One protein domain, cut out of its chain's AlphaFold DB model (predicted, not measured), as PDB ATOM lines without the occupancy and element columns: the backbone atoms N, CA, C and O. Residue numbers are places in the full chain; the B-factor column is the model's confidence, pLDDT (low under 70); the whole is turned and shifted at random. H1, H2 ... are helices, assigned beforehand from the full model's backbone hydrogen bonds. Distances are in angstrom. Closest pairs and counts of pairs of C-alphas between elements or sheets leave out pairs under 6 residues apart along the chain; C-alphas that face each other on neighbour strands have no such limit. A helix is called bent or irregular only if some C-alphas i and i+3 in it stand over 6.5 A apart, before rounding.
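This is residues 226 to 294 of the 321 residues of an uncharacterized protein of Aureobasidium namibiae CBS 147.97 (UniProt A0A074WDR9). One long helix, H2, makes the length of the model, and a much shorter helix, H1, runs beside its first part with a narrow space between them, like a hairpin with one short and one long leg. The far part of H2, residues 267 to 294, sticks out alone as a long arm. The printed part has 69 residues with two named helices, H1 then H2, and no named strand; the class is all helix. It is extended, with a radius of gyration of the C-alphas of 19.6 A, and its outline is a rod spanning 67 by 20 by 10 A.

H1 is residues 226 to 242, 24.4 A from first to last C-alpha, beginning at C-alpha 226 at (-19.560, 14.861, -52.699). A short link of 7 residues follows. H2 is residues 250 to 294, 64.8 A long, from C-alpha 250 at (12.291, 5.235, -48.535) to C-alpha 294 at (-39.626, 43.688, -44.081).

H1 and H2 are near each other, with 7 pairs of C-alphas within 10 A. Their closest C-alphas are 8.5 A apart. Residues 267 to 294, which belong to H2, stand free. In H1 and H2 every O i to N i+4 pair is within hydrogen-bond range. Neither helix is bent or irregular.

The C-alphas of Gly 247 and Gln 294, the two farthest apart, are 66.6 A from each other. Without the stretch that stands free, the body of 41 residues spans 34 by 21 by 9 A. The printed part has no cut, and no link is long. The mean pLDDT of the printed part is 72.0; 33 residues are under 70, namely residue 230, residues 232 to 262 and residue 266.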
ATOM      1  N   PHE A 226     -20.150  14.489 -51.411       74.56
ATOM      2  CA  PHE A 226     -19.560  14.861 -52.699       74.56
ATOM      3  C   PHE A 226     -18.130  15.408 -52.550       74.56
ATOM      4  O   PHE A 226     -17.225  14.959 -53.252       74.56
ATOM      5  N   LEU A 227     -17.898  16.314 -51.594       74.06
ATOM      6  CA  LEU A 227     -16.565  16.851 -51.295       74.06
ATOM      7  C   LEU A 227     -15.611  15.768 -50.768       74.06
ATOM      8  O   LEU A 227     -14.458  15.721 -51.191       74.06
ATOM      9  N   LEU A 228     -16.088  14.863 -49.907       74.94
ATOM     10  CA  LEU A 228     -15.303  13.728 -49.415       74.94
ATOM     11  C   LEU A 228     -14.944  12.753 -50.544       74.94
ATOM     12  O   LEU A 228     -13.822  12.253 -50.578       74.94
ATOM     13  N   SER A 229     -15.855  12.523 -51.493       72.50
ATOM     14  CA  SER A 229     -15.597  11.709 -52.686       72.50
ATOM     15  C   SER A 229     -14.513  12.336 -53.573       72.50
ATOM     16  O   SER A 229     -13.529  11.673 -53.897       72.50
ATOM     17  N   LEU A 230     -14.617  13.638 -53.877       68.56
ATOM     18  CA  LEU A 230     -13.604  14.369 -54.653       68.56
ATOM     19  C   LEU A 230     -12.231  14.398 -53.963       68.56
ATOM     20  O   LEU A 230     -11.209  14.197 -54.621       68.56
ATOM     21  N   LEU A 231     -12.199  14.602 -52.642       72.38
ATOM     22  CA  LEU A 231     -10.971  14.554 -51.847       72.38
ATOM     23  C   LEU A 231     -10.337  13.157 -51.901       72.38
ATOM     24  O   LEU A 231      -9.151  13.029 -52.197       72.38
ATOM     25  N   THR A 232     -11.139  12.110 -51.686       67.94
ATOM     26  CA  THR A 232     -10.680  10.711 -51.721       67.94
ATOM     27  C   THR A 232     -10.156  10.325 -53.106       67.94
ATOM     28  O   THR A 232      -9.158   9.613 -53.203       67.94
ATOM     29  N   LEU A 233     -10.779  10.819 -54.181       67.31
ATOM     30  CA  LEU A 233     -10.363  10.543 -55.557       67.31
ATOM     31  C   LEU A 233      -9.044  11.245 -55.920       67.31
ATOM     32  O   LEU A 233      -8.146  10.604 -56.465       67.31
ATOM     33  N   ASN A 234      -8.893  12.529 -55.573       67.38
ATOM     34  CA  ASN A 234      -7.660  13.285 -55.829       67.38
ATOM     35  C   ASN A 234      -6.474  12.748 -55.010       67.38
ATOM     36  O   ASN A 234      -5.396  12.519 -55.560       67.38
ATOM     37  N   VAL A 235      -6.676  12.495 -53.712       64.31
ATOM     38  CA  VAL A 235      -5.631  11.959 -52.822       64.31
ATOM     39  C   VAL A 235      -5.295  10.509 -53.191       64.31
ATOM     40  O   VAL A 235      -4.125  10.168 -53.356       64.31
ATOM     41  N   GLY A 236      -6.304   9.661 -53.417       59.56
ATOM     42  CA  GLY A 236      -6.112   8.265 -53.820       59.56
ATOM     43  C   GLY A 236      -5.401   8.120 -55.170       59.56
ATOM     44  O   GLY A 236      -4.516   7.275 -55.308       59.56
ATOM     45  N   GLY A 237      -5.727   8.975 -56.147       64.81
ATOM     46  CA  GLY A 237      -5.042   9.024 -57.440       64.81
ATOM     47  C   GLY A 237      -3.564   9.405 -57.312       64.81
ATOM     48  O   GLY A 237      -2.704   8.715 -57.862       64.81
ATOM     49  N   ALA A 238      -3.256  10.447 -56.532       59.75
ATOM     50  CA  ALA A 238      -1.884  10.893 -56.289       59.75
ATOM     51  C   ALA A 238      -1.032   9.820 -55.583       59.75
ATOM     52  O   ALA A 238       0.078   9.521 -56.028       59.75
ATOM     53  N   ILE A 239      -1.572   9.177 -54.538       59.91
ATOM     54  CA  ILE A 239      -0.888   8.097 -53.806       59.91
ATOM     55  C   ILE A 239      -0.610   6.901 -54.728       59.91
ATOM     56  O   ILE A 239       0.494   6.354 -54.723       59.91
ATOM     57  N   MET A 240      -1.582   6.498 -55.555       59.75
ATOM     58  CA  MET A 240      -1.423   5.364 -56.473       59.75
ATOM     59  C   MET A 240      -0.427   5.644 -57.607       59.75
ATOM     60  O   MET A 240       0.299   4.730 -57.999       59.75
ATOM     61  N   ALA A 241      -0.340   6.887 -58.091       60.41
ATOM     62  CA  ALA A 241       0.675   7.302 -59.058       60.41
ATOM     63  C   ALA A 241       2.086   7.319 -58.437       60.41
ATOM     64  O   ALA A 241       3.022   6.752 -59.003       60.41
ATOM     65  N   ALA A 242       2.235   7.895 -57.240       56.28
ATOM     66  CA  ALA A 242       3.514   7.962 -56.530       56.28
ATOM     67  C   ALA A 242       4.082   6.563 -56.206       56.28
ATOM     68  O   ALA A 242       5.291   6.331 -56.287       56.28
ATOM     69  N   ARG A 243       3.201   5.591 -55.925       56.81
ATOM     70  CA  ARG A 243       3.551   4.201 -55.585       56.81
ATOM     71  C   ARG A 243       4.241   3.415 -56.710       56.81
ATOM     72  O   ARG A 243       4.796   2.356 -56.428       56.81
ATOM     73  N   GLN A 244       4.219   3.891 -57.958       58.97
ATOM     74  CA  GLN A 244       4.919   3.230 -59.070       58.97
ATOM     75  C   GLN A 244       6.395   3.637 -59.220       58.97
ATOM     76  O   GLN A 244       7.112   2.964 -59.953       58.97
ATOM     77  N   GLN A 245       6.860   4.703 -58.555       56.12
ATOM     78  CA  GLN A 245       8.175   5.304 -58.843       56.12
ATOM     79  C   GLN A 245       9.251   5.095 -57.764       56.12
ATOM     80  O   GLN A 245      10.434   5.147 -58.091       56.12
ATOM     81  N   LEU A 246       8.897   4.850 -56.494       54.44
ATOM     82  CA  LEU A 246       9.883   4.770 -55.402       54.44
ATOM     83  C   LEU A 246       9.855   3.443 -54.629       54.44
ATOM     84  O   LEU A 246       8.805   2.912 -54.270       54.44
ATOM     85  N   GLY A 247      11.051   2.936 -54.315       57.78
ATOM     86  CA  GLY A 247      11.245   1.699 -53.562       57.78
ATOM     87  C   GLY A 247      10.647   1.744 -52.150       57.78
ATOM     88  O   GLY A 247      10.807   2.717 -51.410       57.78
ATOM     89  N   VAL A 248      10.017   0.629 -51.762       59.06
ATOM     90  CA  VAL A 248       9.063   0.462 -50.641       59.06
ATOM     91  C   VAL A 248       9.504   1.031 -49.278       59.06
ATOM     92  O   VAL A 248       8.650   1.332 -48.449       59.06
ATOM     93  N   LYS A 249      10.810   1.174 -49.017       54.44
ATOM     94  CA  LYS A 249      11.340   1.592 -47.705       54.44
ATOM     95  C   LYS A 249      11.552   3.103 -47.565       54.44
ATOM     96  O   LYS A 249      11.130   3.656 -46.558       54.44
ATOM     97  N   GLN A 250      12.137   3.770 -48.564       53.84
ATOM     98  CA  GLN A 250      12.291   5.235 -48.535       53.84
ATOM     99  C   GLN A 250      10.936   5.924 -48.735       53.84
ATOM    100  O   GLN A 250      10.636   6.920 -48.081       53.84
ATOM    101  N   PHE A 251      10.082   5.325 -49.576       56.59
ATOM    102  CA  PHE A 251       8.728   5.804 -49.831       56.59
ATOM    103  C   PHE A 251       7.893   5.928 -48.552       56.59
ATOM    104  O   PHE A 251       7.107   6.850 -48.453       56.59
ATOM    105  N   PHE A 252       8.054   5.045 -47.561       55.22
ATOM    106  CA  PHE A 252       7.178   5.042 -46.383       55.22
ATOM    107  C   PHE A 252       7.417   6.220 -45.423       55.22
ATOM    108  O   PHE A 252       6.477   6.674 -44.780       55.22
ATOM    109  N   VAL A 253       8.654   6.720 -45.329       59.44
ATOM    110  CA  VAL A 253       8.992   7.872 -44.471       59.44
ATOM    111  C   VAL A 253       8.632   9.179 -45.175       59.44
ATOM    112  O   VAL A 253       7.947  10.014 -44.590       59.44
ATOM    113  N   GLU A 254       9.005   9.310 -46.452       55.16
ATOM    114  CA  GLU A 254       8.630  10.458 -47.286       55.16
ATOM    115  C   GLU A 254       7.111  10.557 -47.463       55.16
ATOM    116  O   GLU A 254       6.557  11.633 -47.294       55.16
ATOM    117  N   LEU A 255       6.400   9.449 -47.709       59.91
ATOM    118  CA  LEU A 255       4.936   9.450 -47.800       59.91
ATOM    119  C   LEU A 255       4.292   9.858 -46.474       59.91
ATOM    120  O   LEU A 255       3.305  10.572 -46.505       59.91
ATOM    121  N   CYS A 256       4.840   9.460 -45.323       59.56
ATOM    122  CA  CYS A 256       4.284   9.861 -44.031       59.56
ATOM    123  C   CYS A 256       4.488  11.365 -43.767       59.56
ATOM    124  O   CYS A 256       3.570  12.035 -43.299       59.56
ATOM    125  N   PHE A 257       5.645  11.925 -44.142       61.16
ATOM    126  CA  PHE A 257       5.893  13.369 -44.062       61.16
ATOM    127  C   PHE A 257       5.055  14.158 -45.083       61.16
ATOM    128  O   PHE A 257       4.465  15.180 -44.748       61.16
ATOM    129  N   VAL A 258       4.930  13.655 -46.313       65.50
ATOM    130  CA  VAL A 258       4.115  14.254 -47.377       65.50
ATOM    131  C   VAL A 258       2.621  14.151 -47.064       65.50
ATOM    132  O   VAL A 258       1.922  15.134 -47.263       65.50
ATOM    133  N   GLU A 259       2.114  13.043 -46.513       63.59
ATOM    134  CA  GLU A 259       0.736  12.954 -46.001       63.59
ATOM    135  C   GLU A 259       0.509  13.958 -44.868       63.59
ATOM    136  O   GLU A 259      -0.493  14.665 -44.899       63.59
ATOM    137  N   GLN A 260       1.441  14.086 -43.918       66.69
ATOM    138  CA  GLN A 260       1.354  15.077 -42.841       66.69
ATOM    139  C   GLN A 260       1.286  16.510 -43.407       66.69
ATOM    140  O   GLN A 260       0.378  17.267 -43.061       66.69
ATOM    141  N   CYS A 261       2.182  16.874 -44.332       63.97
ATOM    142  CA  CYS A 261       2.200  18.194 -44.969       63.97
ATOM    143  C   CYS A 261       0.982  18.450 -45.871       63.97
ATOM    144  O   CYS A 261       0.470  19.567 -45.891       63.97
ATOM    145  N   ILE A 262       0.492  17.438 -46.594       69.38
ATOM    146  CA  ILE A 262      -0.742  17.518 -47.387       69.38
ATOM    147  C   ILE A 262      -1.931  17.734 -46.453       69.38
ATOM    148  O   ILE A 262      -2.708  18.656 -46.676       69.38
ATOM    149  N   VAL A 263      -2.065  16.947 -45.383       70.81
ATOM    150  CA  VAL A 263      -3.151  17.102 -44.408       70.81
ATOM    151  C   VAL A 263      -3.114  18.490 -43.772       70.81
ATOM    152  O   VAL A 263      -4.159  19.127 -43.704       70.81
ATOM    153  N   GLU A 264      -1.948  19.009 -43.375       71.69
ATOM    154  CA  GLU A 264      -1.841  20.365 -42.821       71.69
ATOM    155  C   GLU A 264      -2.153  21.461 -43.855       71.69
ATOM    156  O   GLU A 264      -2.917  22.378 -43.550       71.69
ATOM    157  N   PHE A 265      -1.657  21.350 -45.092       71.38
ATOM    158  CA  PHE A 265      -1.950  22.310 -46.163       71.38
ATOM    159  C   PHE A 265      -3.446  22.341 -46.513       71.38
ATOM    160  O   PHE A 265      -4.075  23.401 -46.477       71.38
ATOM    161  N   PHE A 266      -4.047  21.173 -46.767       68.50
ATOM    162  CA  PHE A 266      -5.481  21.056 -47.032       68.50
ATOM    163  C   PHE A 266      -6.322  21.467 -45.819       68.50
ATOM    164  O   PHE A 266      -7.399  22.024 -46.007       68.50
ATOM    165  N   PHE A 267      -5.858  21.254 -44.584       70.25
ATOM    166  CA  PHE A 267      -6.551  21.724 -43.383       70.25
ATOM    167  C   PHE A 267      -6.530  23.254 -43.268       70.25
ATOM    168  O   PHE A 267      -7.548  23.844 -42.907       70.25
ATOM    169  N   ILE A 268      -5.424  23.916 -43.625       77.81
ATOM    170  CA  ILE A 268      -5.332  25.384 -43.655       77.81
ATOM    171  C   ILE A 268      -6.230  25.966 -44.755       77.81
ATOM    172  O   ILE A 268      -7.037  26.850 -44.459       77.81
ATOM    173  N   GLU A 269      -6.172  25.447 -45.987       76.88
ATOM    174  CA  GLU A 269      -7.068  25.898 -47.065       76.88
ATOM    175  C   GLU A 269      -8.543  25.618 -46.743       76.88
ATOM    176  O   GLU A 269      -9.403  26.473 -46.970       76.88
ATOM    177  N   PHE A 270      -8.853  24.461 -46.146       72.38
ATOM    178  CA  PHE A 270     -10.201  24.123 -45.692       72.38
ATOM    179  C   PHE A 270     -10.682  25.058 -44.579       72.38
ATOM    180  O   PHE A 270     -11.818  25.523 -44.627       72.38
ATOM    181  N   LEU A 271      -9.833  25.403 -43.604       74.06
ATOM    182  CA  LEU A 271     -10.164  26.392 -42.577       74.06
ATOM    183  C   LEU A 271     -10.395  27.779 -43.183       74.06
ATOM    184  O   LEU A 271     -11.363  28.448 -42.813       74.06
ATOM    185  N   GLU A 272      -9.567  28.214 -44.134       87.75
ATOM    186  CA  GLU A 272      -9.766  29.495 -44.812       87.75
ATOM    187  C   GLU A 272     -11.064  29.492 -45.636       87.75
ATOM    188  O   GLU A 272     -11.838  30.456 -45.581       87.75
ATOM    189  N   PHE A 273     -11.364  28.388 -46.327       81.31
ATOM    190  CA  PHE A 273     -12.644  28.165 -46.992       81.31
ATOM    191  C   PHE A 273     -13.809  28.213 -45.997       81.31
ATOM    192  O   PHE A 273     -14.757  28.958 -46.226       81.31
ATOM    193  N   CYS A 274     -13.738  27.529 -44.851       74.00
ATOM    194  CA  CYS A 274     -14.758  27.583 -43.802       74.00
ATOM    195  C   CYS A 274     -14.943  28.997 -43.226       74.00
ATOM    196  O   CYS A 274     -16.072  29.402 -42.936       74.00
ATOM    197  N   VAL A 275     -13.880  29.794 -43.098       87.62
ATOM    198  CA  VAL A 275     -13.963  31.202 -42.668       87.62
ATOM    199  C   VAL A 275     -14.593  32.086 -43.755       87.62
ATOM    200  O   VAL A 275     -15.404  32.960 -43.441       87.62
ATOM    201  N   LYS A 276     -14.282  31.867 -45.039       85.50
ATOM    202  CA  LYS A 276     -14.927  32.567 -46.167       85.50
ATOM    203  C   LYS A 276     -16.405  32.174 -46.300       85.50
ATOM    204  O   LYS A 276     -17.268  33.044 -46.414       85.50
ATOM    205  N   PHE A 277     -16.708  30.884 -46.201       80.75
ATOM    206  CA  PHE A 277     -18.048  30.313 -46.296       80.75
ATOM    207  C   PHE A 277     -18.935  30.718 -45.114       80.75
ATOM    208  O   PHE A 277     -20.072  31.129 -45.323       80.75
ATOM    209  N   SER A 278     -18.422  30.719 -43.881       81.12
ATOM    210  CA  SER A 278     -19.174  31.226 -42.722       81.12
ATOM    211  C   SER A 278     -19.467  32.726 -42.834       81.12
ATOM    212  O   SER A 278     -20.595  33.139 -42.564       81.12
ATOM    213  N   LYS A 279     -18.525  33.551 -43.320       89.19
ATOM    214  CA  LYS A 279     -18.794  34.968 -43.647       89.19
ATOM    215  C   LYS A 279     -19.894  35.110 -44.705       89.19
ATOM    216  O   LYS A 279     -20.780  35.949 -44.536       89.19
ATOM    217  N   PHE A 280     -19.872  34.289 -45.757       89.88
ATOM    218  CA  PHE A 280     -20.919  34.253 -46.784       89.88
ATOM    219  C   PHE A 280     -22.285  33.852 -46.203       89.88
ATOM    220  O   PHE A 280     -23.258  34.580 -46.392       89.88
ATOM    221  N   LEU A 281     -22.354  32.770 -45.417       82.44
ATOM    222  CA  LEU A 281     -23.578  32.335 -44.737       82.44
ATOM    223  C   LEU A 281     -24.132  33.411 -43.797       82.44
ATOM    224  O   LEU A 281     -25.332  33.660 -43.808       82.44
ATOM    225  N   ILE A 282     -23.282  34.099 -43.029       88.56
ATOM    226  CA  ILE A 282     -23.706  35.203 -42.153       88.56
ATOM    227  C   ILE A 282     -24.317  36.352 -42.971       88.56
ATOM    228  O   ILE A 282     -25.311  36.938 -42.543       88.56
ATOM    229  N   GLN A 283     -23.763  36.680 -44.144       87.50
ATOM    230  CA  GLN A 283     -24.337  37.708 -45.021       87.50
ATOM    231  C   GLN A 283     -25.660  37.257 -45.653       87.50
ATOM    232  O   GLN A 283     -26.618  38.030 -45.663       87.50
ATOM    233  N   LEU A 284     -25.748  36.004 -46.108       86.50
ATOM    234  CA  LEU A 284     -26.980  35.415 -46.632       86.50
ATOM    235  C   LEU A 284     -28.089  35.407 -45.567       86.50
ATOM    236  O   LEU A 284     -29.216  35.817 -45.838       86.50
ATOM    237  N   PHE A 285     -27.753  35.023 -44.333       86.62
ATOM    238  CA  PHE A 285     -28.688  35.006 -43.210       86.62
ATOM    239  C   PHE A 285     -29.132  36.420 -42.821       86.62
ATOM    240  O   PHE A 285     -30.319  36.648 -42.615       86.62
ATOM    241  N   LYS A 286     -28.223  37.408 -42.804       91.62
ATOM    242  CA  LYS A 286     -28.582  38.827 -42.615       91.62
ATOM    243  C   LYS A 286     -29.542  39.323 -43.694       91.62
ATOM    244  O   LYS A 286     -30.538  39.958 -43.361       91.62
ATOM    245  N   PHE A 287     -29.269  39.028 -44.966       91.06
ATOM    246  CA  PHE A 287     -30.153  39.396 -46.072       91.06
ATOM    247  C   PHE A 287     -31.543  38.769 -45.908       91.06
ATOM    248  O   PHE A 287     -32.548  39.476 -46.010       91.06
ATOM    249  N   PHE A 288     -31.604  37.474 -45.581       88.12
ATOM    250  CA  PHE A 288     -32.862  36.765 -45.359       88.12
ATOM    251  C   PHE A 288     -33.635  37.318 -44.155       88.12
ATOM    252  O   PHE A 288     -34.815  37.619 -44.289       88.12
ATOM    253  N   ILE A 289     -32.974  37.551 -43.014       89.69
ATOM    254  CA  ILE A 289     -33.567  38.174 -41.819       89.69
ATOM    255  C   ILE A 289     -34.137  39.560 -42.145       89.69
ATOM    256  O   ILE A 289     -35.277  39.846 -41.792       89.69
ATOM    257  N   ILE A 290     -33.392  40.412 -42.858       91.94
ATOM    258  CA  ILE A 290     -33.869  41.749 -43.251       91.94
ATOM    259  C   ILE A 290     -35.102  41.636 -44.157       91.94
ATOM    260  O   ILE A 290     -36.087  42.338 -43.935       91.94
ATOM    261  N   LYS A 291     -35.082  40.743 -45.156       90.31
ATOM    262  CA  LYS A 291     -36.226  40.522 -46.054       90.31
ATOM    263  C   LYS A 291     -37.436  39.927 -45.330       90.31
ATOM    264  O   LYS A 291     -38.552  40.353 -45.607       90.31
ATOM    265  N   PHE A 292     -37.221  39.021 -44.381       90.06
ATOM    266  CA  PHE A 292     -38.268  38.435 -43.547       90.06
ATOM    267  C   PHE A 292     -38.916  39.479 -42.630       90.06
ATOM    268  O   PHE A 292     -40.138  39.577 -42.596       90.06
ATOM    269  N   ILE A 293     -38.120  40.319 -41.956       91.94
ATOM    270  CA  ILE A 293     -38.624  41.424 -41.122       91.94
ATOM    271  C   ILE A 293     -39.422  42.419 -41.973       91.94
ATOM    272  O   ILE A 293     -40.518  42.803 -41.581       91.94
ATOM    273  N   GLN A 294     -38.913  42.804 -43.149       90.12
ATOM    274  CA  GLN A 294     -39.626  43.688 -44.081       90.12
ATOM    275  C   GLN A 294     -40.964  43.080 -44.529       90.12
ATOM    276  O   GLN A 294     -41.994  43.741 -44.443       90.12
TER     277      GLN A 294